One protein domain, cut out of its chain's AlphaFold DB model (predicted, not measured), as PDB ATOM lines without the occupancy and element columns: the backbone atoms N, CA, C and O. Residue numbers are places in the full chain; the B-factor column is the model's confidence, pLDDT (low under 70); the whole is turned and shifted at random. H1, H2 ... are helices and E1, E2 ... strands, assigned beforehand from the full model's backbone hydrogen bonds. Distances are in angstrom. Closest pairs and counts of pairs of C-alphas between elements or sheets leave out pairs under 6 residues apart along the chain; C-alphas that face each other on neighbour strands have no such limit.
ATOM      1  N   VAL A  46      77.007 -10.120  10.500       94.12
ATOM      2  CA  VAL A  46      78.256  -9.527  10.995       94.12
ATOM      3  C   VAL A  46      78.545 -10.105  12.366       94.12
ATOM      4  O   VAL A  46      77.721 -10.005  13.276       94.12
ATOM      5  N   VAL A  47      79.725 -10.698  12.520       94.00
ATOM      6  CA  VAL A  47      80.117 -11.388  13.747       94.00
ATOM      7  C   VAL A  47      81.479 -10.898  14.204       94.00
ATOM      8  O   VAL A  47      82.467 -11.007  13.486       94.00
ATOM      9  N   ASN A  48      81.540 -10.389  15.430       92.94
ATOM     10  CA  ASN A  48      82.802 -10.097  16.095       92.94
ATOM     11  C   ASN A  48      83.385 -11.395  16.683       92.94
ATOM     12  O   ASN A  48      82.704 -12.077  17.451       92.94
ATOM     13  N   LEU A  49      84.630 -11.735  16.343       92.38
ATOM     14  CA  LEU A  49      85.322 -12.947  16.805       92.38
ATOM     15  C   LEU A  49      86.119 -12.711  18.094       92.38
ATOM     16  O   LEU A  49      87.275 -13.104  18.222       92.38
ATOM     17  N   GLY A  50      85.479 -12.079  19.075       72.62
ATOM     18  CA  GLY A  50      86.095 -11.758  20.354       72.62
ATOM     19  C   GLY A  50      87.124 -10.628  20.271       72.62
ATOM     20  O   GLY A  50      87.285  -9.949  19.263       72.62
ATOM     21  N   PHE A  51      87.814 -10.406  21.390       63.72
ATOM     22  CA  PHE A  51      88.818  -9.349  21.554       63.72
ATOM     23  C   PHE A  51      88.261  -7.923  21.386       63.72
ATOM     24  O   PHE A  51      88.597  -7.212  20.441       63.72
ATOM     25  N   ASN A  52      87.537  -7.466  22.422       66.38
ATOM     26  CA  ASN A  52      87.180  -6.066  22.726       66.38
ATOM     27  C   ASN A  52      85.734  -5.668  22.375       66.38
ATOM     28  O   ASN A  52      85.286  -5.768  21.234       66.38
ATOM     29  N   CYS A  53      85.043  -5.110  23.375       74.06
ATOM     30  CA  CYS A  53      83.711  -4.528  23.250       74.06
ATOM     31  C   CYS A  53      83.646  -3.393  22.214       74.06
ATOM     32  O   CYS A  53      82.571  -3.134  21.697       74.06
ATOM     33  N   GLU A  54      84.761  -2.736  21.877       83.31
ATOM     34  CA  GLU A  54      84.852  -1.674  20.866       83.31
ATOM     35  C   GLU A  54      84.262  -2.107  19.524       83.31
ATOM     36  O   GLU A  54      83.425  -1.390  18.988       83.31
ATOM     37  N   VAL A  55      84.631  -3.281  19.000       87.62
ATOM     38  CA  VAL A  55      84.087  -3.762  17.717       87.62
ATOM     39  C   VAL A  55      82.574  -3.943  17.835       87.62
ATOM     40  O   VAL A  55      81.820  -3.465  16.991       87.62
ATOM     41  N   SER A  56      82.117  -4.553  18.928       86.81
ATOM     42  CA  SER A  56      80.694  -4.736  19.220       86.81
ATOM     43  C   SER A  56      79.950  -3.396  19.349       86.81
ATOM     44  O   SER A  56      78.845  -3.261  18.824       86.81
ATOM     45  N   PHE A  57      80.557  -2.375  19.966       85.06
ATOM     46  CA  PHE A  57      80.010  -1.017  20.044       85.06
ATOM     47  C   PHE A  57      79.959  -0.334  18.680       85.06
ATOM     48  O   PHE A  57      78.992   0.370  18.411       85.06
ATOM     49  N   ARG A  58      80.947  -0.552  17.807       87.62
ATOM     50  CA  ARG A  58      80.958  -0.004  16.442       87.62
ATOM     51  C   ARG A  58      79.869  -0.634  15.580       87.62
ATOM     52  O   ARG A  58      79.083   0.089  14.973       87.62
ATOM     53  N   ILE A  59      79.741  -1.962  15.615       88.88
ATOM     54  CA  ILE A  59      78.656  -2.683  14.932       88.88
ATOM     55  C   ILE A  59      77.295  -2.184  15.445       88.88
ATOM     56  O   ILE A  59      76.456  -1.761  14.653       88.88
ATOM     57  N   CYS A  60      77.092  -2.146  16.766       87.38
ATOM     58  CA  CYS A  60      75.841  -1.673  17.367       87.38
ATOM     59  C   CYS A  60      75.570  -0.186  17.072       87.38
ATOM     60  O   CYS A  60      74.439   0.207  16.798       87.38
ATOM     61  N   GLY A  61      76.607   0.653  17.076       86.81
ATOM     62  CA  GLY A  61      76.514   2.075  16.761       86.81
ATOM     63  C   GLY A  61      76.009   2.324  15.342       86.81
ATOM     64  O   GLY A  61      75.142   3.186  15.154       86.81
ATOM     65  N   TYR A  62      76.491   1.537  14.377       89.56
ATOM     66  CA  TYR A  62      76.095   1.630  12.974       89.56
ATOM     67  C   TYR A  62      74.720   0.999  12.710       89.56
ATOM     68  O   TYR A  62      73.808   1.673  12.235       89.56
ATOM     69  N   PHE A  63      74.535  -0.274  13.074       88.19
ATOM     70  CA  PHE A  63      73.331  -1.045  12.740       88.19
ATOM     71  C   PHE A  63      72.174  -0.888  13.731       88.19
ATOM     72  O   PHE A  63      71.089  -1.417  13.497       88.19
ATOM     73  N   LYS A  64      72.396  -0.214  14.867       85.69
ATOM     74  CA  LYS A  64      71.459  -0.099  16.007       85.69
ATOM     75  C   LYS A  64      71.057  -1.432  16.643       85.69
ATOM     76  O   LYS A  64      70.252  -1.459  17.569       85.69
ATOM     77  N   THR A  65      71.641  -2.527  16.173       83.50
ATOM     78  CA  THR A  65      71.453  -3.885  16.658       83.50
ATOM     79  C   THR A  65      72.791  -4.617  16.570       83.50
ATOM     80  O   THR A  65      73.668  -4.252  15.787       83.50
ATOM     81  N   LEU A  66      72.966  -5.646  17.396       81.19
ATOM     82  CA  LEU A  66      74.085  -6.573  17.284       81.19
ATOM     83  C   LEU A  66      73.541  -7.989  17.404       81.19
ATOM     84  O   LEU A  66      73.053  -8.394  18.464       81.19
ATOM     85  N   HIS A  67      73.641  -8.753  16.317       86.00
ATOM     86  CA  HIS A  67      73.353 -10.175  16.372       86.00
ATOM     87  C   HIS A  67      74.343 -10.833  17.332       86.00
ATOM     88  O   HIS A  67      75.563 -10.807  17.161       86.00
ATOM     89  N   SER A  68      73.792 -11.378  18.411       87.81
ATOM     90  CA  SER A  68      74.593 -12.030  19.437       87.81
ATOM     91  C   SER A  68      74.941 -13.436  18.973       87.81
ATOM     92  O   SER A  68      74.036 -14.219  18.679       87.81
ATOM     93  N   TYR A  69      76.236 -13.719  18.919       93.75
ATOM     94  CA  TYR A  69      76.843 -15.028  18.704       93.75
ATOM     95  C   TYR A  69      77.817 -15.300  19.849       93.75
ATOM     96  O   TYR A  69      78.096 -14.389  20.638       93.75
ATOM     97  N   MET A  70      78.337 -16.528  19.942       93.94
ATOM     98  CA  MET A  70      79.162 -16.952  21.076       93.94
ATOM     99  C   MET A  70      80.303 -15.977  21.376       93.94
ATOM    100  O   MET A  70      80.497 -15.578  22.522       93.94
ATOM    101  N   TYR A  71      80.990 -15.511  20.335       92.62
ATOM    102  CA  TYR A  71      82.170 -14.659  20.462       92.62
ATOM    103  C   TYR A  71      81.883 -13.149  20.459       92.62
ATOM    104  O   TYR A  71      82.782 -12.359  20.746       92.62
ATOM    105  N   SER A  72      80.634 -12.722  20.221       87.31
ATOM    106  CA  SER A  72      80.280 -11.294  20.128       87.31
ATOM    107  C   SER A  72      80.421 -10.534  21.455       87.31
ATOM    108  O   SER A  72      80.520  -9.305  21.452       87.31
ATOM    109  N   TRP A  73      80.397 -11.247  22.586       77.25
ATOM    110  CA  TRP A  73      80.314 -10.668  23.933       77.25
ATOM    111  C   TRP A  73      81.365 -11.209  24.903       77.25
ATOM    112  O   TRP A  73      81.196 -11.101  26.121       77.25
ATOM    113  N   ILE A  74      82.436 -11.795  24.373       89.25
ATOM    114  CA  ILE A  74      83.529 -12.313  25.190       89.25
ATOM    115  C   ILE A  74      84.705 -11.351  25.205       89.25
ATOM    116  O   ILE A  74      85.038 -10.696  24.213       89.25
ATOM    117  N   TYR A  75      85.401 -11.342  26.330       90.00
ATOM    118  CA  TYR A  75      86.744 -10.812  26.415       90.00
ATOM    119  C   TYR A  75      87.716 -11.992  26.488       90.00
ATOM    120  O   TYR A  75      87.848 -12.623  27.536       90.00
ATOM    121  N   SER A  76      88.352 -12.325  25.361       91.38
ATOM    122  CA  SER A  76      89.417 -13.329  25.351       91.38
ATOM    123  C   SER A  76      90.710 -12.721  25.891       91.38
ATOM    124  O   SER A  76      91.081 -11.609  25.513       91.38
ATOM    125  N   HIS A  77      91.387 -13.458  26.767       91.19
ATOM    126  CA  HIS A  77      92.703 -13.096  27.299       91.19
ATOM    127  C   HIS A  77      93.835 -13.902  26.656       91.19
ATOM    128  O   HIS A  77      95.001 -13.620  26.915       91.19
ATOM    129  N   ASP A  78      93.497 -14.902  25.841       92.94
ATOM    130  CA  ASP A  78      94.445 -15.791  25.180       92.94
ATOM    131  C   ASP A  78      93.911 -16.163  23.795       92.94
ATOM    132  O   ASP A  78      92.821 -16.719  23.640       92.94
ATOM    133  N   ARG A  79      94.669 -15.797  22.765       92.81
ATOM    134  CA  ARG A  79      94.254 -15.989  21.377       92.81
ATOM    135  C   ARG A  79      94.297 -17.460  20.958       92.81
ATOM    136  O   ARG A  79      93.462 -17.889  20.173       92.81
ATOM    137  N   GLU A  80      95.227 -18.240  21.504       94.81
ATOM    138  CA  GLU A  80      95.363 -19.656  21.172       94.81
ATOM    139  C   GLU A  80      94.170 -20.426  21.738       94.81
ATOM    140  O   GLU A  80      93.493 -21.151  21.015       94.81
ATOM    141  N   LEU A  81      93.818 -20.148  22.997       95.75
ATOM    142  CA  LEU A  81      92.630 -20.732  23.621       95.75
ATOM    143  C   LEU A  81      91.318 -20.260  22.977       95.75
ATOM    144  O   LEU A  81      90.332 -20.999  22.997       95.75
ATOM    145  N   LEU A  82      91.293 -19.056  22.395       95.06
ATOM    146  CA  LEU A  82      90.179 -18.608  21.557       95.06
ATOM    147  C   LEU A  82      90.046 -19.448  20.293       95.06
ATOM    148  O   LEU A  82      88.936 -19.836  19.949       95.06
ATOM    149  N   LEU A  83      91.147 -19.740  19.606       95.50
ATOM    150  CA  LEU A  83      91.091 -20.574  18.412       95.50
ATOM    151  C   LEU A  83      90.650 -22.007  18.754       95.50
ATOM    152  O   LEU A  83      89.788 -22.565  18.070       95.50
ATOM    153  N   ASP A  84      91.163 -22.562  19.852       96.06
ATOM    154  CA  ASP A  84      90.798 -23.894  20.346       96.06
ATOM    155  C   ASP A  84      89.318 -24.008  20.736       96.06
ATOM    156  O   ASP A  84      88.730 -25.093  20.663       96.06
ATOM    157  N   SER A  85      88.688 -22.910  21.165       96.50
ATOM    158  CA  SER A  85      87.295 -22.947  21.605       96.50
ATOM    159  C   SER A  85      86.301 -23.125  20.458       96.50
ATOM    160  O   SER A  85      85.174 -23.541  20.716       96.50
ATOM    161  N   PHE A  86      86.684 -22.855  19.204       96.06
ATOM    162  CA  PHE A  86      85.795 -23.030  18.046       96.06
ATOM    163  C   PHE A  86      85.316 -24.474  17.881       96.06
ATOM    164  O   PHE A  86      84.163 -24.680  17.515       96.06
ATOM    165  N   ASP A  87      86.151 -25.456  18.224       95.75
ATOM    166  CA  ASP A  87      85.788 -26.878  18.151       95.75
ATOM    167  C   ASP A  87      85.069 -27.374  19.420       95.75
ATOM    168  O   ASP A  87      84.644 -28.524  19.497       95.75
ATOM    169  N   LYS A  88      84.996 -26.535  20.460       96.69
ATOM    170  CA  LYS A  88      84.566 -26.905  21.815       96.69
ATOM    171  C   LYS A  88      83.670 -25.827  22.428       96.69
ATOM    172  O   LYS A  88      83.763 -25.543  23.622       96.69
ATOM    173  N   MET A  89      82.808 -25.202  21.626       95.94
ATOM    174  CA  MET A  89      81.989 -24.073  22.089       95.94
ATOM    175  C   MET A  89      81.080 -24.458  23.264       95.94
ATOM    176  O   MET A  89      80.965 -23.698  24.223       95.94
ATOM    177  N   HIS A  90      80.520 -25.670  23.245       96.69
ATOM    178  CA  HIS A  90      79.686 -26.209  24.329       96.69
ATOM    179  C   HIS A  90      80.447 -26.518  25.624       96.69
ATOM    180  O   HIS A  90      79.843 -26.637  26.686       96.69
ATOM    181  N   ASP A 152      75.056 -23.055  20.145       97.88
ATOM    182  CA  ASP A 152      74.122 -23.621  19.155       97.88
ATOM    183  C   ASP A 152      73.866 -22.649  17.998       97.88
ATOM    184  O   ASP A 152      73.865 -23.013  16.822       97.88
ATOM    185  N   LYS A 153      73.645 -21.369  18.314       97.31
ATOM    186  CA  LYS A 153      73.402 -20.340  17.300       97.31
ATOM    187  C   LYS A 153      74.617 -20.134  16.388       97.31
ATOM    188  O   LYS A 153      74.443 -19.960  15.183       97.31
ATOM    189  N   THR A 154      75.832 -20.151  16.934       96.94
ATOM    190  CA  THR A 154      77.070 -20.041  16.150       96.94
ATOM    191  C   THR A 154      77.310 -21.286  15.293       96.94
ATOM    192  O   THR A 154      77.646 -21.147  14.119       96.94
ATOM    193  N   GLU A 155      77.063 -22.488  15.811       97.50
ATOM    194  CA  GLU A 155      77.129 -23.721  15.015       97.50
ATOM    195  C   GLU A 155      76.112 -23.702  13.870       97.50
ATOM    196  O   GLU A 155      76.442 -24.029  12.728       97.50
ATOM    197  N   ASN A 156      74.883 -23.251  14.129       97.44
ATOM    198  CA  ASN A 156      73.869 -23.088  13.089       97.44
ATOM    199  C   ASN A 156      74.301 -22.083  12.015       97.44
ATOM    200  O   ASN A 156      74.085 -22.335  10.831       97.44
ATOM    201  N   LEU A 157      74.958 -20.984  12.401       96.50
ATOM    202  CA  LEU A 157      75.524 -20.025  11.453       96.50
ATOM    203  C   LEU A 157      76.574 -20.683  10.546       96.50
ATOM    204  O   LEU A 157      76.489 -20.535   9.328       96.50
ATOM    205  N   PHE A 158      77.510 -21.450  11.113       97.06
ATOM    206  CA  PHE A 158      78.539 -22.180  10.355       97.06
ATOM    207  C   PHE A 158      77.953 -23.211   9.378       97.06
ATOM    208  O   PHE A 158      78.532 -23.486   8.327       97.06
ATOM    209  N   ASN A 159      76.772 -23.745   9.692       96.75
ATOM    210  CA  ASN A 159      76.020 -24.659   8.833       96.75
ATOM    211  C   ASN A 159      75.060 -23.954   7.853       96.75
ATOM    212  O   ASN A 159      74.413 -24.625   7.049       96.75
ATOM    213  N   SER A 160      74.941 -22.625   7.913       95.19
ATOM    214  CA  SER A 160      73.978 -21.858   7.120       95.19
ATOM    215  C   SER A 160      74.528 -21.447   5.740       95.19
ATOM    216  O   SER A 160      75.744 -21.343   5.541       95.19
ATOM    217  N   PRO A 161      73.647 -21.138   4.767       94.12
ATOM    218  CA  PRO A 161      74.054 -20.561   3.484       94.12
ATOM    219  C   PRO A 161      74.316 -19.043   3.555       94.12
ATOM    220  O   PRO A 161      74.571 -18.423   2.521       94.12
ATOM    221  N   LEU A 162      74.200 -18.423   4.737       93.62
ATOM    222  CA  LEU A 162      74.313 -16.973   4.900       93.62
ATOM    223  C   LEU A 162      75.743 -16.503   4.633       93.62
ATOM    224  O   LEU A 162      76.703 -17.149   5.053       93.62
ATOM    225  N   SER A 163      75.883 -15.356   3.962       94.75
ATOM    226  CA  SER A 163      77.173 -14.681   3.827       94.75
ATOM    227  C   SER A 163      77.521 -13.926   5.109       94.75
ATOM    228  O   SER A 163      76.759 -13.053   5.524       94.75
ATOM    229  N   THR A 164      78.673 -14.214   5.712       95.88
ATOM    230  CA  THR A 164      79.060 -13.619   7.003       95.88
ATOM    231  C   THR A 164      80.333 -12.792   6.903       95.88
ATOM    232  O   THR A 164      81.352 -13.259   6.398       95.88
ATOM    233  N   LEU A 165      80.289 -11.572   7.433       96.25
ATOM    234  CA  LEU A 165      81.474 -10.776   7.722       96.25
ATOM    235  C   LEU A 165      81.932 -11.074   9.152       96.25
ATOM    236  O   LEU A 165      81.324 -10.610  10.119       96.25
ATOM    237  N   PHE A 166      83.012 -11.831   9.289       96.25
ATOM    238  CA  PHE A 166      83.708 -11.981  10.558       96.25
ATOM    239  C   PHE A 166      84.664 -10.812  10.749       96.25
ATOM    240  O   PHE A 166      85.387 -10.453   9.828       96.25
ATOM    241  N   ILE A 167      84.686 -10.217  11.935       95.88
ATOM    242  CA  ILE A 167      85.588  -9.115  12.265       95.88
ATOM    243  C   ILE A 167      86.449  -9.551  13.436       95.88
ATOM    244  O   ILE A 167      85.926  -9.973  14.467       95.88
ATOM    245  N   TYR A 168      87.762  -9.426  13.282       94.94
ATOM    246  CA  TYR A 168      88.716  -9.680  14.346       94.94
ATOM    247  C   TYR A 168      89.651  -8.489  14.519       94.94
ATOM    248  O   TYR A 168      90.283  -8.012  13.576       94.94
ATOM    249  N   LYS A 169      89.741  -8.006  15.756       92.56
ATOM    250  CA  LYS A 169      90.636  -6.920  16.136       92.56
ATOM    251  C   LYS A 169      92.003  -7.489  16.514       92.56
ATOM    252  O   LYS A 169      92.174  -8.027  17.608       92.56
ATOM    253  N   LEU A 170      92.992  -7.323  15.641       92.88
ATOM    254  CA  LEU A 170      94.353  -7.795  15.868       92.88
ATOM    255  C   LEU A 170      95.182  -6.733  16.598       92.88
ATOM    256  O   LEU A 170      95.455  -5.656  16.069       92.88
ATOM    257  N   LYS A 171      95.626  -7.063  17.812       88.94
ATOM    258  CA  LYS A 171      96.700  -6.340  18.499       88.94
ATOM    259  C   LYS A 171      98.008  -7.080  18.256       88.94
ATOM    260  O   LYS A 171      98.126  -8.226  18.685       88.94
ATOM    261  N   PHE A 172      98.955  -6.430  17.587       86.94
ATOM    262  CA  PHE A 172     100.265  -7.024  17.352       86.94
ATOM    263  C   PHE A 172     100.992  -7.275  18.671       86.94
ATOM    264  O   PHE A 172     100.975  -6.443  19.584       86.94
ATOM    265  N   THR A 173     101.645  -8.423  18.744       88.25
ATOM    266  CA  THR A 173     102.630  -8.734  19.764       88.25
ATOM    267  C   THR A 173     104.013  -8.256  19.300       88.25
ATOM    268  O   THR A 173     104.170  -7.601  18.264       88.25
ATOM    269  N   ASN A 174     105.047  -8.547  20.090       88.75
ATOM    270  CA  ASN A 174     106.426  -8.305  19.661       88.75
ATOM    271  C   ASN A 174     106.876  -9.290  18.565       88.75
ATOM    272  O   ASN A 174     107.870  -9.019  17.894       88.75
ATOM    273  N   ASP A 175     106.140 -10.387  18.373       93.06
ATOM    274  CA  ASP A 175     106.385 -11.413  17.367       93.06
ATOM    275  C   ASP A 175     105.302 -11.342  16.279       93.06
ATOM    276  O   ASP A 175     104.240 -11.961  16.353       93.06
ATOM    277  N   TRP A 176     105.565 -10.521  15.265       93.06
ATOM    278  CA  TRP A 176     104.617 -10.285  14.180       93.06
ATOM    279  C   TRP A 176     104.486 -11.484  13.236       93.06
ATOM    280  O   TRP A 176     103.446 -11.627  12.597       93.06
ATOM    281  N   GLU A 177     105.491 -12.358  13.147       94.69
ATOM    282  CA  GLU A 177     105.384 -13.599  12.372       94.69
ATOM    283  C   GLU A 177     104.349 -14.519  13.022       94.69
ATOM    284  O   GLU A 177     103.432 -14.984  12.343       94.69
ATOM    285  N   ALA A 178     104.407 -14.669  14.350       95.62
ATOM    286  CA  ALA A 178     103.396 -15.404  15.104       95.62
ATOM    287  C   ALA A 178     101.994 -14.775  14.999       95.62
ATOM    288  O   ALA A 178     100.990 -15.484  15.043       95.62
ATOM    289  N   ASP A 179     101.887 -13.449  14.864       95.69
ATOM    290  CA  ASP A 179     100.597 -12.777  14.653       95.69
ATOM    291  C   ASP A 179      99.993 -13.088  13.271       95.69
ATOM    292  O   ASP A 179      98.785 -13.308  13.164       95.69
ATOM    293  N   ASN A 180     100.821 -13.124  12.221       96.50
ATOM    294  CA  ASN A 180     100.381 -13.505  10.877       96.50
ATOM    295  C   ASN A 180     100.002 -14.994  10.829       96.50
ATOM    296  O   ASN A 180      98.936 -15.324  10.313       96.50
ATOM    297  N   ASP A 181     100.814 -15.877  11.421       97.44
ATOM    298  CA  ASP A 181     100.494 -17.307  11.542       97.44
ATOM    299  C   ASP A 181      99.158 -17.519  12.267       97.44
ATOM    300  O   ASP A 181      98.274 -18.227  11.786       97.44
ATOM    301  N   TYR A 182      98.944 -16.807  13.377       97.06
ATOM    302  CA  TYR A 182      97.682 -16.853  14.103       97.06
ATOM    303  C   TYR A 182      96.476 -16.496  13.218       97.06
ATOM    304  O   TYR A 182      95.462 -17.200  13.248       97.06
ATOM    305  N   VAL A 183      96.575 -15.431  12.415       97.56
ATOM    306  CA  VAL A 183      95.495 -15.041  11.497       97.56
ATOM    307  C   VAL A 183      95.280 -16.082  10.403       97.56
ATOM    308  O   VAL A 183      94.127 -16.391  10.101       97.56
ATOM    309  N   GLN A 184      96.348 -16.662   9.850       98.25
ATOM    310  CA  GLN A 184      96.224 -17.732   8.860       98.25
ATOM    311  C   GLN A 184      95.482 -18.938   9.447       98.25
ATOM    312  O   GLN A 184      94.517 -19.412   8.857       98.25
ATOM    313  N   ARG A 185      95.838 -19.378  10.658       98.25
ATOM    314  CA  ARG A 185      95.134 -20.486  11.320       98.25
ATOM    315  C   ARG A 185      93.684 -20.143  11.669       98.25
ATOM    316  O   ARG A 185      92.831 -21.024  11.632       98.25
ATOM    317  N   MET A 186      93.378 -18.885  12.008       97.69
ATOM    318  CA  MET A 186      91.990 -18.437  12.185       97.69
ATOM    319  C   MET A 186      91.207 -18.541  10.876       97.69
ATOM    320  O   MET A 186      90.082 -19.040  10.877       97.69
ATOM    321  N   LEU A 187      91.801 -18.096   9.768       98.06
ATOM    322  CA  LEU A 187      91.209 -18.213   8.442       98.06
ATOM    323  C   LEU A 187      90.947 -19.684   8.090       98.06
ATOM    324  O   LEU A 187      89.820 -20.026   7.746       98.06
ATOM    325  N   ASP A 188      91.939 -20.556   8.279       98.12
ATOM    326  CA  ASP A 188      91.823 -21.996   8.025       98.12
ATOM    327  C   ASP A 188      90.738 -22.639   8.901       98.12
ATOM    328  O   ASP A 188      89.932 -23.446   8.429       98.12
ATOM    329  N   LYS A 189      90.666 -22.246  10.180       98.00
ATOM    330  CA  LYS A 189      89.632 -22.709  11.108       98.00
ATOM    331  C   LYS A 189      88.239 -22.310  10.621       98.00
ATOM    332  O   LYS A 189      87.369 -23.178  10.537       98.00
ATOM    333  N   LEU A 190      88.030 -21.047  10.248       97.50
ATOM    334  CA  LEU A 190      86.751 -20.583   9.701       97.50
ATOM    335  C   LEU A 190      86.406 -21.306   8.395       97.50
ATOM    336  O   LEU A 190      85.283 -21.783   8.261       97.50
ATOM    337  N   SER A 191      87.365 -21.469   7.482       97.19
ATOM    338  CA  SER A 191      87.181 -22.234   6.244       97.19
ATOM    339  C   SER A 191      86.767 -23.682   6.502       97.19
ATOM    340  O   SER A 191      85.921 -24.207   5.784       97.19
ATOM    341  N   SER A 192      87.323 -24.322   7.533       97.25
ATOM    342  CA  SER A 192      86.975 -25.702   7.890       97.25
ATOM    343  C   SER A 192      85.575 -25.844   8.503       97.25
ATOM    344  O   SER A 192      84.925 -26.872   8.318       97.25
ATOM    345  N   LEU A 193      85.097 -24.819   9.218       96.50
ATOM    346  CA  LEU A 193      83.814 -24.847   9.925       96.50
ATOM    347  C   LEU A 193      82.653 -24.339   9.064       96.50
ATOM    348  O   LEU A 193      81.541 -24.860   9.156       96.50
ATOM    349  N   TYR A 194      82.892 -23.320   8.236       95.94
ATOM    350  CA  TYR A 194      81.851 -22.605   7.504       95.94
ATOM    351  C   TYR A 194      81.493 -23.319   6.197       95.94
ATOM    352  O   TYR A 194      82.059 -23.045   5.139       95.94
ATOM    353  N   LYS A 195      80.519 -24.234   6.250       93.50
ATOM    354  CA  LYS A 195      80.226 -25.190   5.163       93.50
ATOM    355  C   LYS A 195      79.907 -24.555   3.815       93.50
ATOM    356  O   LYS A 195      80.223 -25.133   2.781       93.50
ATOM    357  N   SER A 196      79.256 -23.395   3.812       93.81
ATOM    358  CA  SER A 196      78.928 -22.703   2.563       93.81
ATOM    359  C   SER A 196      80.140 -22.025   1.918       93.81
ATOM    360  O   SER A 196      80.045 -21.606   0.770       93.81
ATOM    361  N   GLY A 197      81.243 -21.852   2.656       94.31
ATOM    362  CA  GLY A 197      82.402 -21.057   2.246       94.31
ATOM    363  C   GLY A 197      82.118 -19.556   2.131       94.31
ATOM    364  O   GLY A 197      83.019 -18.779   1.849       94.31
ATOM    365  N   ARG A 198      80.879 -19.102   2.362       95.31
ATOM    366  CA  ARG A 198      80.462 -17.713   2.133       95.31
ATOM    367  C   ARG A 198      80.791 -16.841   3.336       95.31
ATOM    368  O   ARG A 198      79.905 -16.435   4.084       95.31
ATOM    369  N   PHE A 199      82.061 -16.525   3.520       96.62
ATOM    370  CA  PHE A 199      82.467 -15.592   4.559       96.62
ATOM    371  C   PHE A 199      83.655 -14.735   4.142       96.62
ATOM    372  O   PHE A 199      84.398 -15.071   3.223       96.62
ATOM    373  N   THR A 200      83.853 -13.648   4.874       97.56
ATOM    374  CA  THR A 200      85.075 -12.849   4.827       97.56
ATOM    375  C   THR A 200      85.525 -12.578   6.252       97.56
ATOM    376  O   THR A 200      84.724 -12.145   7.077       97.56
ATOM    377  N   LEU A 201      86.800 -12.827   6.542       97.75
ATOM    378  CA  LEU A 201      87.470 -12.407   7.763       97.75
ATOM    379  C   LEU A 201      88.099 -11.031   7.537       97.75
ATOM    380  O   LEU A 201      89.041 -10.881   6.765       97.75
ATOM    381  N   LEU A 202      87.570 -10.021   8.215       97.38
ATOM    382  CA  LEU A 202      88.130  -8.683   8.277       97.38
ATOM    383  C   LEU A 202      89.041  -8.560   9.498       97.38
ATOM    384  O   LEU A 202      88.570  -8.552  10.639       97.38
ATOM    385  N   ILE A 203      90.335  -8.403   9.249       96.75
ATOM    386  CA  ILE A 203      91.314  -8.064  10.275       96.75
ATOM    387  C   ILE A 203      91.378  -6.549  10.411       96.75
ATOM    388  O   ILE A 203      91.707  -5.843   9.458       96.75
ATOM    389  N   VAL A 204      91.085  -6.052  11.608       95.19
ATOM    390  CA  VAL A 204      91.245  -4.640  11.955       95.19
ATOM    391  C   VAL A 204      92.485  -4.490  12.824       95.19
ATOM    392  O   VAL A 204      92.595  -5.165  13.847       95.19
ATOM    393  N   LEU A 205      93.402  -3.604  12.440       93.69
ATOM    394  CA  LEU A 205      94.671  -3.355  13.137       93.69
ATOM    395  C   LEU A 205      94.987  -1.852  13.218       93.69
ATOM    396  O   LEU A 205      94.375  -1.039  12.528       93.69
ATOM    397  N   GLU A 206      95.933  -1.455  14.066       92.88
ATOM    398  CA  GLU A 206      96.384  -0.057  14.121       92.88
ATOM    399  C   GLU A 206      97.292   0.263  12.931       92.88
ATOM    400  O   GLU A 206      98.202  -0.502  12.613       92.88
ATOM    401  N   ALA A 207      97.084   1.413  12.285       93.44
ATOM    402  CA  ALA A 207      97.799   1.816  11.073       93.44
ATOM    403  C   ALA A 207      99.328   1.801  11.254       93.44
ATOM    404  O   ALA A 207     100.060   1.409  10.346       93.44
ATOM    405  N   ALA A 208      99.808   2.131  12.458       92.88
ATOM    406  CA  ALA A 208     101.221   2.069  12.836       92.88
ATOM    407  C   ALA A 208     101.835   0.656  12.763       92.88
ATOM    408  O   ALA A 208     103.052   0.505  12.874       92.88
ATOM    409  N   HIS A 209     101.023  -0.388  12.606       93.12
ATOM    410  CA  HIS A 209     101.457  -1.779  12.522       93.12
ATOM    411  C   HIS A 209     101.095  -2.451  11.195       93.12
ATOM    412  O   HIS A 209     101.464  -3.603  10.992       93.12
ATOM    413  N   ALA A 210     100.447  -1.746  10.265       92.75
ATOM    414  CA  ALA A 210      99.997  -2.325   8.998       92.75
ATOM    415  C   ALA A 210     101.131  -2.943   8.171       92.75
ATOM    416  O   ALA A 210     100.952  -4.005   7.587       92.75
ATOM    417  N   TYR A 211     102.323  -2.337   8.190       92.75
ATOM    418  CA  TYR A 211     103.498  -2.848   7.474       92.75
ATOM    419  C   TYR A 211     104.010  -4.204   7.990       92.75
ATOM    420  O   TYR A 211     104.809  -4.843   7.313       92.75
ATOM    421  N   LYS A 212     103.598  -4.626   9.195       93.12
ATOM    422  CA  LYS A 212     103.962  -5.925   9.783       93.12
ATOM    423  C   LYS A 212     103.044  -7.056   9.318       93.12
ATOM    424  O   LYS A 212     103.338  -8.223   9.566       93.12
ATOM    425  N   PHE A 213     101.912  -6.723   8.703       93.75
ATOM    426  CA  PHE A 213     100.979  -7.707   8.184       93.75
ATOM    427  C   PHE A 213     101.390  -8.095   6.763       93.75
ATOM    428  O   PHE A 213     101.524  -7.230   5.898       93.75
ATOM    429  N   THR A 214     101.615  -9.383   6.528       94.94
ATOM    430  CA  THR A 214     102.198  -9.890   5.278       94.94
ATOM    431  C   THR A 214     101.264 -10.815   4.506       94.94
ATOM    432  O   THR A 214     101.518 -11.070   3.328       94.94
ATOM    433  N   LEU A 215     100.176 -11.294   5.122       95.75
ATOM    434  CA  LEU A 215      99.199 -12.123   4.419       95.75
ATOM    435  C   LEU A 215      98.487 -11.304   3.325       95.75
ATOM    436  O   LEU A 215      98.022 -10.192   3.597       95.75
ATOM    437  N   PRO A 216      98.370 -11.833   2.095       95.38
ATOM    438  CA  PRO A 216      97.705 -11.129   1.010       95.38
ATOM    439  C   PRO A 216      96.189 -11.071   1.232       95.38
ATOM    440  O   PRO A 216      95.564 -12.059   1.624       95.38
ATOM    441  N   GLU A 217      95.576  -9.925   0.920       95.69
ATOM    442  CA  GLU A 217      94.117  -9.828   0.872       95.69
ATOM    443  C   GLU A 217      93.544 -10.763  -0.205       95.69
ATOM    444  O   GLU A 217      94.097 -10.935  -1.292       95.69
ATOM    445  N   SER A 218      92.396 -11.356   0.101       95.06
ATOM    446  CA  SER A 218      91.658 -12.286  -0.749       95.06
ATOM    447  C   SER A 218      90.152 -12.131  -0.527       95.06
ATOM    448  O   SER A 218      89.705 -11.257   0.214       95.06
ATOM    449  N   GLU A 219      89.335 -12.986  -1.139       93.12
ATOM    450  CA  GLU A 219      87.894 -12.993  -0.871       93.12
ATOM    451  C   GLU A 219      87.562 -13.268   0.605       93.12
ATOM    452  O   GLU A 219      86.671 -12.641   1.184       93.12
ATOM    453  N   HIS A 220      88.315 -14.180   1.221       96.31
ATOM    454  CA  HIS A 220      88.082 -14.627   2.591       96.31
ATOM    455  C   HIS A 220      88.906 -13.864   3.626       96.31
ATOM    456  O   HIS A 220      88.642 -14.014   4.814       96.31
ATOM    457  N   LEU A 221      89.858 -13.027   3.206       97.62
ATOM    458  CA  LEU A 221      90.688 -12.223   4.099       97.62
ATOM    459  C   LEU A 221      90.766 -10.783   3.603       97.62
ATOM    460  O   LEU A 221      91.266 -10.513   2.516       97.62
ATOM    461  N   GLN A 222      90.299  -9.851   4.417       97.25
ATOM    462  CA  GLN A 222      90.382  -8.419   4.158       97.25
ATOM    463  C   GLN A 222      91.075  -7.743   5.335       97.25
ATOM    464  O   GLN A 222      90.969  -8.200   6.474       97.25
ATOM    465  N   ILE A 223      91.762  -6.640   5.068       95.88
ATOM    466  CA  ILE A 223      92.488  -5.883   6.080       95.88
ATOM    467  C   ILE A 223      91.930  -4.464   6.110       95.88
ATOM    468  O   ILE A 223      91.670  -3.833   5.081       95.88
ATOM    469  N   ALA A 224      91.748  -3.941   7.314       95.31
ATOM    470  CA  ALA A 224      91.477  -2.536   7.529       95.31
ATOM    471  C   ALA A 224      92.300  -1.997   8.689       95.31
ATOM    472  O   ALA A 224      92.690  -2.716   9.610       95.31
ATOM    473  N   THR A 225      92.544  -0.694   8.645       94.38
ATOM    474  CA  THR A 225      93.352  -0.014   9.645       94.38
ATOM    475  C   THR A 225      92.554   1.063  10.343       94.38
ATOM    476  O   THR A 225      91.803   1.796   9.706       94.38
ATOM    477  N   VAL A 226      92.781   1.216  11.639       92.50
ATOM    478  CA  VAL A 226      92.360   2.396  12.398       92.50
ATOM    479  C   VAL A 226      93.596   3.161  12.870       92.50
ATOM    480  O   VAL A 226      94.643   2.540  13.042       92.50
ATOM    481  N   PRO A 227      93.532   4.483  13.101       90.81
ATOM    482  CA  PRO A 227      94.696   5.229  13.575       90.81
ATOM    483  C   PRO A 227      95.257   4.653  14.877       90.81
ATOM    484  O   PRO A 227      96.447   4.375  14.963       90.81
ATOM    485  N   ASN A 228      94.372   4.445  15.855       88.44
ATOM    486  CA  ASN A 228      94.653   3.807  17.133       88.44
ATOM    487  C   ASN A 228      93.378   3.132  17.635       88.44
ATOM    488  O   ASN A 228      92.265   3.568  17.329       88.44
ATOM    489  N   PHE A 229      93.539   2.103  18.449       87.62
ATOM    490  CA  PHE A 229      92.446   1.480  19.161       87.62
ATOM    491  C   PHE A 229      92.026   2.272  20.387       87.62
ATOM    492  O   PHE A 229      92.824   2.938  21.047       87.62
ATOM    493  N   THR A 230      90.755   2.122  20.755       80.00
ATOM    494  CA  THR A 230      90.252   2.690  22.000       80.00
ATOM    495  C   THR A 230      90.960   2.075  23.207       80.00
ATOM    496  O   THR A 230      91.044   0.846  23.329       80.00
ATOM    497  N   ASN A 231      91.436   2.924  24.127       71.69
ATOM    498  CA  ASN A 231      91.908   2.463  25.429       71.69
ATOM    499  C   ASN A 231      90.742   1.788  26.168       71.69
ATOM    500  O   ASN A 231      89.642   2.333  26.226       71.69
ATOM    501  N   LEU A 232      90.986   0.602  26.730       64.44
ATOM    502  CA  LEU A 232      89.970  -0.258  27.345       64.44
ATOM    503  C   LEU A 232      89.146   0.454  28.431       64.44
ATOM    504  O   LEU A 232      87.971   0.137  28.595       64.44
ATOM    505  N   ASN A 233      89.724   1.450  29.105       58.81
ATOM    506  CA  ASN A 233      89.047   2.211  30.157       58.81
ATOM    507  C   ASN A 233      88.030   3.242  29.629       58.81
ATOM    508  O   ASN A 233      87.163   3.663  30.384       58.81
ATOM    509  N   ASN A 234      88.093   3.608  28.342       58.38
ATOM    510  CA  ASN A 234      87.289   4.693  27.758       58.38
ATOM    511  C   ASN A 234      86.354   4.204  26.639       58.38
ATOM    512  O   ASN A 234      85.815   5.007  25.879       58.38
ATOM    513  N   VAL A 235      86.144   2.888  26.514       58.06
ATOM    514  CA  VAL A 235      85.319   2.302  25.440       58.06
ATOM    515  C   VAL A 235      83.863   2.797  25.497       58.06
ATOM    516  O   VAL A 235      83.224   2.921  24.456       58.06
ATOM    517  N   GLN A 236      83.353   3.141  26.686       54.22
ATOM    518  CA  GLN A 236      81.995   3.676  26.859       54.22
ATOM    519  C   GLN A 236      81.859   5.162  26.495       54.22
ATOM    520  O   GLN A 236      80.755   5.609  26.197       54.22
ATOM    521  N   GLU A 237      82.951   5.933  26.492       50.16
ATOM    522  CA  GLU A 237      82.887   7.392  26.334       50.16
ATOM    523  C   GLU A 237      82.771   7.846  24.872       50.16
ATOM    524  O   GLU A 237      82.663   9.040  24.611       50.16
ATOM    525  N   GLY A 238      82.802   6.926  23.901       47.78
ATOM    526  CA  GLY A 238      82.565   7.229  22.481       47.78
ATOM    527  C   GLY A 238      83.581   8.179  21.821       47.78
ATOM    528  O   GLY A 238      83.476   8.443  20.625       47.78
ATOM    529  N   ASN A 239      84.582   8.661  22.561       43.59
ATOM    530  CA  ASN A 239      85.574   9.648  22.129       43.59
ATOM    531  C   ASN A 239      86.777   9.019  21.418       43.59
ATOM    532  O   ASN A 239      87.921   9.417  21.644       43.59
ATOM    533  N   THR A 240      86.552   8.018  20.569       52.81
ATOM    534  CA  THR A 240      87.646   7.420  19.799       52.81
ATOM    535  C   THR A 240      87.605   7.827  18.354       52.81
ATOM    536  O   THR A 240      86.535   7.953  17.765       52.81
ATOM    537  N   THR A 241      88.798   8.107  17.828       54.62
ATOM    538  CA  THR A 241      89.065   8.642  16.496       54.62
ATOM    539  C   THR A 241      88.206   7.913  15.468       54.62
ATOM    540  O   THR A 241      88.457   6.761  15.120       54.62
ATOM    541  N   ASN A 242      87.135   8.585  15.043       63.09
ATOM    542  CA  ASN A 242      86.070   7.989  14.241       63.09
ATOM    543  C   ASN A 242      86.508   7.701  12.804       63.09
ATOM    544  O   ASN A 242      85.856   6.910  12.134       63.09
ATOM    545  N   ASP A 243      87.595   8.312  12.337       74.44
ATOM    546  CA  ASP A 243      87.922   8.343  10.911       74.44
ATOM    547  C   ASP A 243      88.211   6.944  10.347       74.44
ATOM    548  O   ASP A 243      87.589   6.545   9.367       74.44
ATOM    549  N   GLY A 244      89.044   6.135  11.014       82.06
ATOM    550  CA  GLY A 244      89.334   4.771  10.544       82.06
ATOM    551  C   GLY A 244      88.135   3.823  10.639       82.06
ATOM    552  O   GLY A 244      87.910   2.995   9.759       82.06
ATOM    553  N   TRP A 245      87.316   3.962  11.684       88.81
ATOM    554  CA  TRP A 245      86.095   3.163  11.820       88.81
ATOM    555  C   TRP A 245      85.046   3.541  10.775       88.81
ATOM    556  O   TRP A 245      84.393   2.656  10.231       88.81
ATOM    557  N   LYS A 246      84.938   4.823  10.422       89.31
ATOM    558  CA  LYS A 246      84.048   5.294   9.363       89.31
ATOM    559  C   LYS A 246      84.417   4.713   7.999       89.31
ATOM    560  O   LYS A 246      83.531   4.323   7.246       89.31
ATOM    561  N   GLU A 247      85.706   4.598   7.684       90.88
ATOM    562  CA  GLU A 247      86.151   3.932   6.453       90.88
ATOM    563  C   GLU A 247      85.764   2.447   6.429       90.88
ATOM    564  O   GLU A 247      85.303   1.938   5.403       90.88
ATOM    565  N   ILE A 248      85.892   1.755   7.566       92.81
ATOM    566  CA  ILE A 248      85.445   0.362   7.716       92.81
ATOM    567  C   ILE A 248      83.930   0.259   7.507       92.81
ATOM    568  O   ILE A 248      83.463  -0.603   6.760       92.81
ATOM    569  N   GLU A 249      83.162   1.152   8.126       91.62
ATOM    570  CA  GLU A 249      81.710   1.222   7.980       91.62
ATOM    571  C   GLU A 249      81.309   1.444   6.510       91.62
ATOM    572  O   GLU A 249      80.479   0.718   5.955       91.62
ATOM    573  N   ASP A 250      81.954   2.396   5.839       90.62
ATOM    574  CA  ASP A 250      81.679   2.731   4.445       90.62
ATOM    575  C   ASP A 250      82.067   1.604   3.474       90.62
ATOM    576  O   ASP A 250      81.346   1.347   2.505       90.62
ATOM    577  N   LYS A 251      83.180   0.905   3.724       91.19
ATOM    578  CA  LYS A 251      83.691  -0.157   2.840       91.19
ATOM    579  C   LYS A 251      83.004  -1.506   3.067       91.19
ATOM    580  O   LYS A 251      82.789  -2.246   2.099       91.19
ATOM    581  N   PHE A 252      82.687  -1.840   4.318       93.12
ATOM    582  CA  PHE A 252      82.208  -3.168   4.708       93.12
ATOM    583  C   PHE A 252      80.782  -3.153   5.252       93.12
ATOM    584  O   PHE A 252      79.978  -3.972   4.815       93.12
ATOM    585  N   PHE A 253      80.422  -2.226   6.146       91.50
ATOM    586  CA  PHE A 253      79.099  -2.263   6.789       91.50
ATOM    587  C   PHE A 253      77.978  -1.861   5.831       91.50
ATOM    588  O   PHE A 253      76.906  -2.455   5.872       91.50
ATOM    589  N   LYS A 254      78.241  -0.960   4.877       89.19
ATOM    590  CA  LYS A 254      77.306  -0.661   3.772       89.19
ATOM    591  C   LYS A 254      76.970  -1.870   2.895       89.19
ATOM    592  O   LYS A 254      75.983  -1.838   2.165       89.19
ATOM    593  N   LYS A 255      77.788  -2.922   2.941       89.69
ATOM    594  CA  LYS A 255      77.535  -4.182   2.234       89.69
ATOM    595  C   LYS A 255      76.740  -5.166   3.086       89.69
ATOM    596  O   LYS A 255      76.537  -6.289   2.659       89.69
ATOM    597  N   VAL A 256      76.295  -4.798   4.280       89.06
ATOM    598  CA  VAL A 256      75.517  -5.690   5.139       89.06
ATOM    599  C   VAL A 256      74.032  -5.407   4.936       89.06
ATOM    600  O   VAL A 256      73.576  -4.279   5.112       89.06
TER     601      VAL A 256
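AT A GLANCE: This is residues 46 to 90 and 152 to 256 of the 259 residues of an uncharacterized protein of Eubacterium uniforme (UniProt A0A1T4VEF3). A twisted sheet of four parallel strands, E1, E3, E4 and E5 in that order, runs through the middle, with the long helix H5 along one face and H1 and H8 along the other. This gives three layers, helices on both faces of a sheet: H5 and H6 on one, H1 and H8 on the other; H3, H4 and H7 sit farther out. The printed part has 150 residues with eight named helices and five named strands, along the chain E1 H1 H2 E2 H3 H4 E3 H5 E4 H6 E5 H7 H8, class mixed. It is compact and rounded, with a radius of gyration of the C-alphas of 14.6 A and spans of 37 by 37 by 28 A.

HOW THE PARTS SIT: Start at the sheet: E1, residues 46 to 48, and E5, residues 221 to 226, are edge strands; E3, residues 164 to 169, and E4, residues 199 to 206, are inner. Look for N 47 and O 165 at 2.9 A, N 166 and O 200 at 2.8 A, and N 203 and O 222 at 2.9 A, within hydrogen-bond range. H5, residues 176 to 193, lies over E4 at a height over the sheet of 9.5 A; the closest C-alphas are those of Leu 187 and Leu 201, 6.9 A. On the opposite face, H8, residues 242 to 251, lies over E5 at 9.0 A, with C-alphas 226 and 244 closest at 4.3 A. On the same face as H8, H1, residues 53 to 63, runs along E1 at 9.6 A, with C-alphas 48 and 56 closest at 6.6 A. E3, H5, E4 and E4, H6 at residues 207 to 212, E5 are strand-helix-strand units, parallel neighbour strands with a helix between, each with a right-handed crossover. H2, residues 70 to 73, only grazes the sheet; E2, residues 74 to 76, pairs with no named strand. H3, residues 79 to 85, only just touches H5, whose residues 182 to 189 alone make the 3 pairs of C-alphas within 8 A. H4, residues 152 to 158, and H7, residues 232 to 237, are not on the sheet, H4 only just, with 4 pairs of C-alphas within 10 A. Every O i to N i+4 pair is within hydrogen-bond range in H1, H3, H4, H5 and H8; H6 has 0 of 2, with 2 of 3 O i to N i+3, H7 0 of 2, with 1 of 3, and H2 is too short.

IN THESE COORDINATES: Find C-alpha 46 at (78.256, -9.527, 10.995), where E1 begins. H5 runs 25.7 A from C-alpha 176 at (104.617, -10.285, 14.180), and E4 runs 22.9 A; H8 ends at C-alpha 251, (83.691, -0.157, 2.840).

THE WHOLE: Lys 195 and Asn 239 have the C-alphas farthest apart, 39.1 A. Residues 91 to 151 are not printed; C-alphas 90 and 152 are 8.0 A apart across this cut. Of the links printed whole, none is long. The model's pLDDT is under 70 at residues 51 to 52 and 232 to 242.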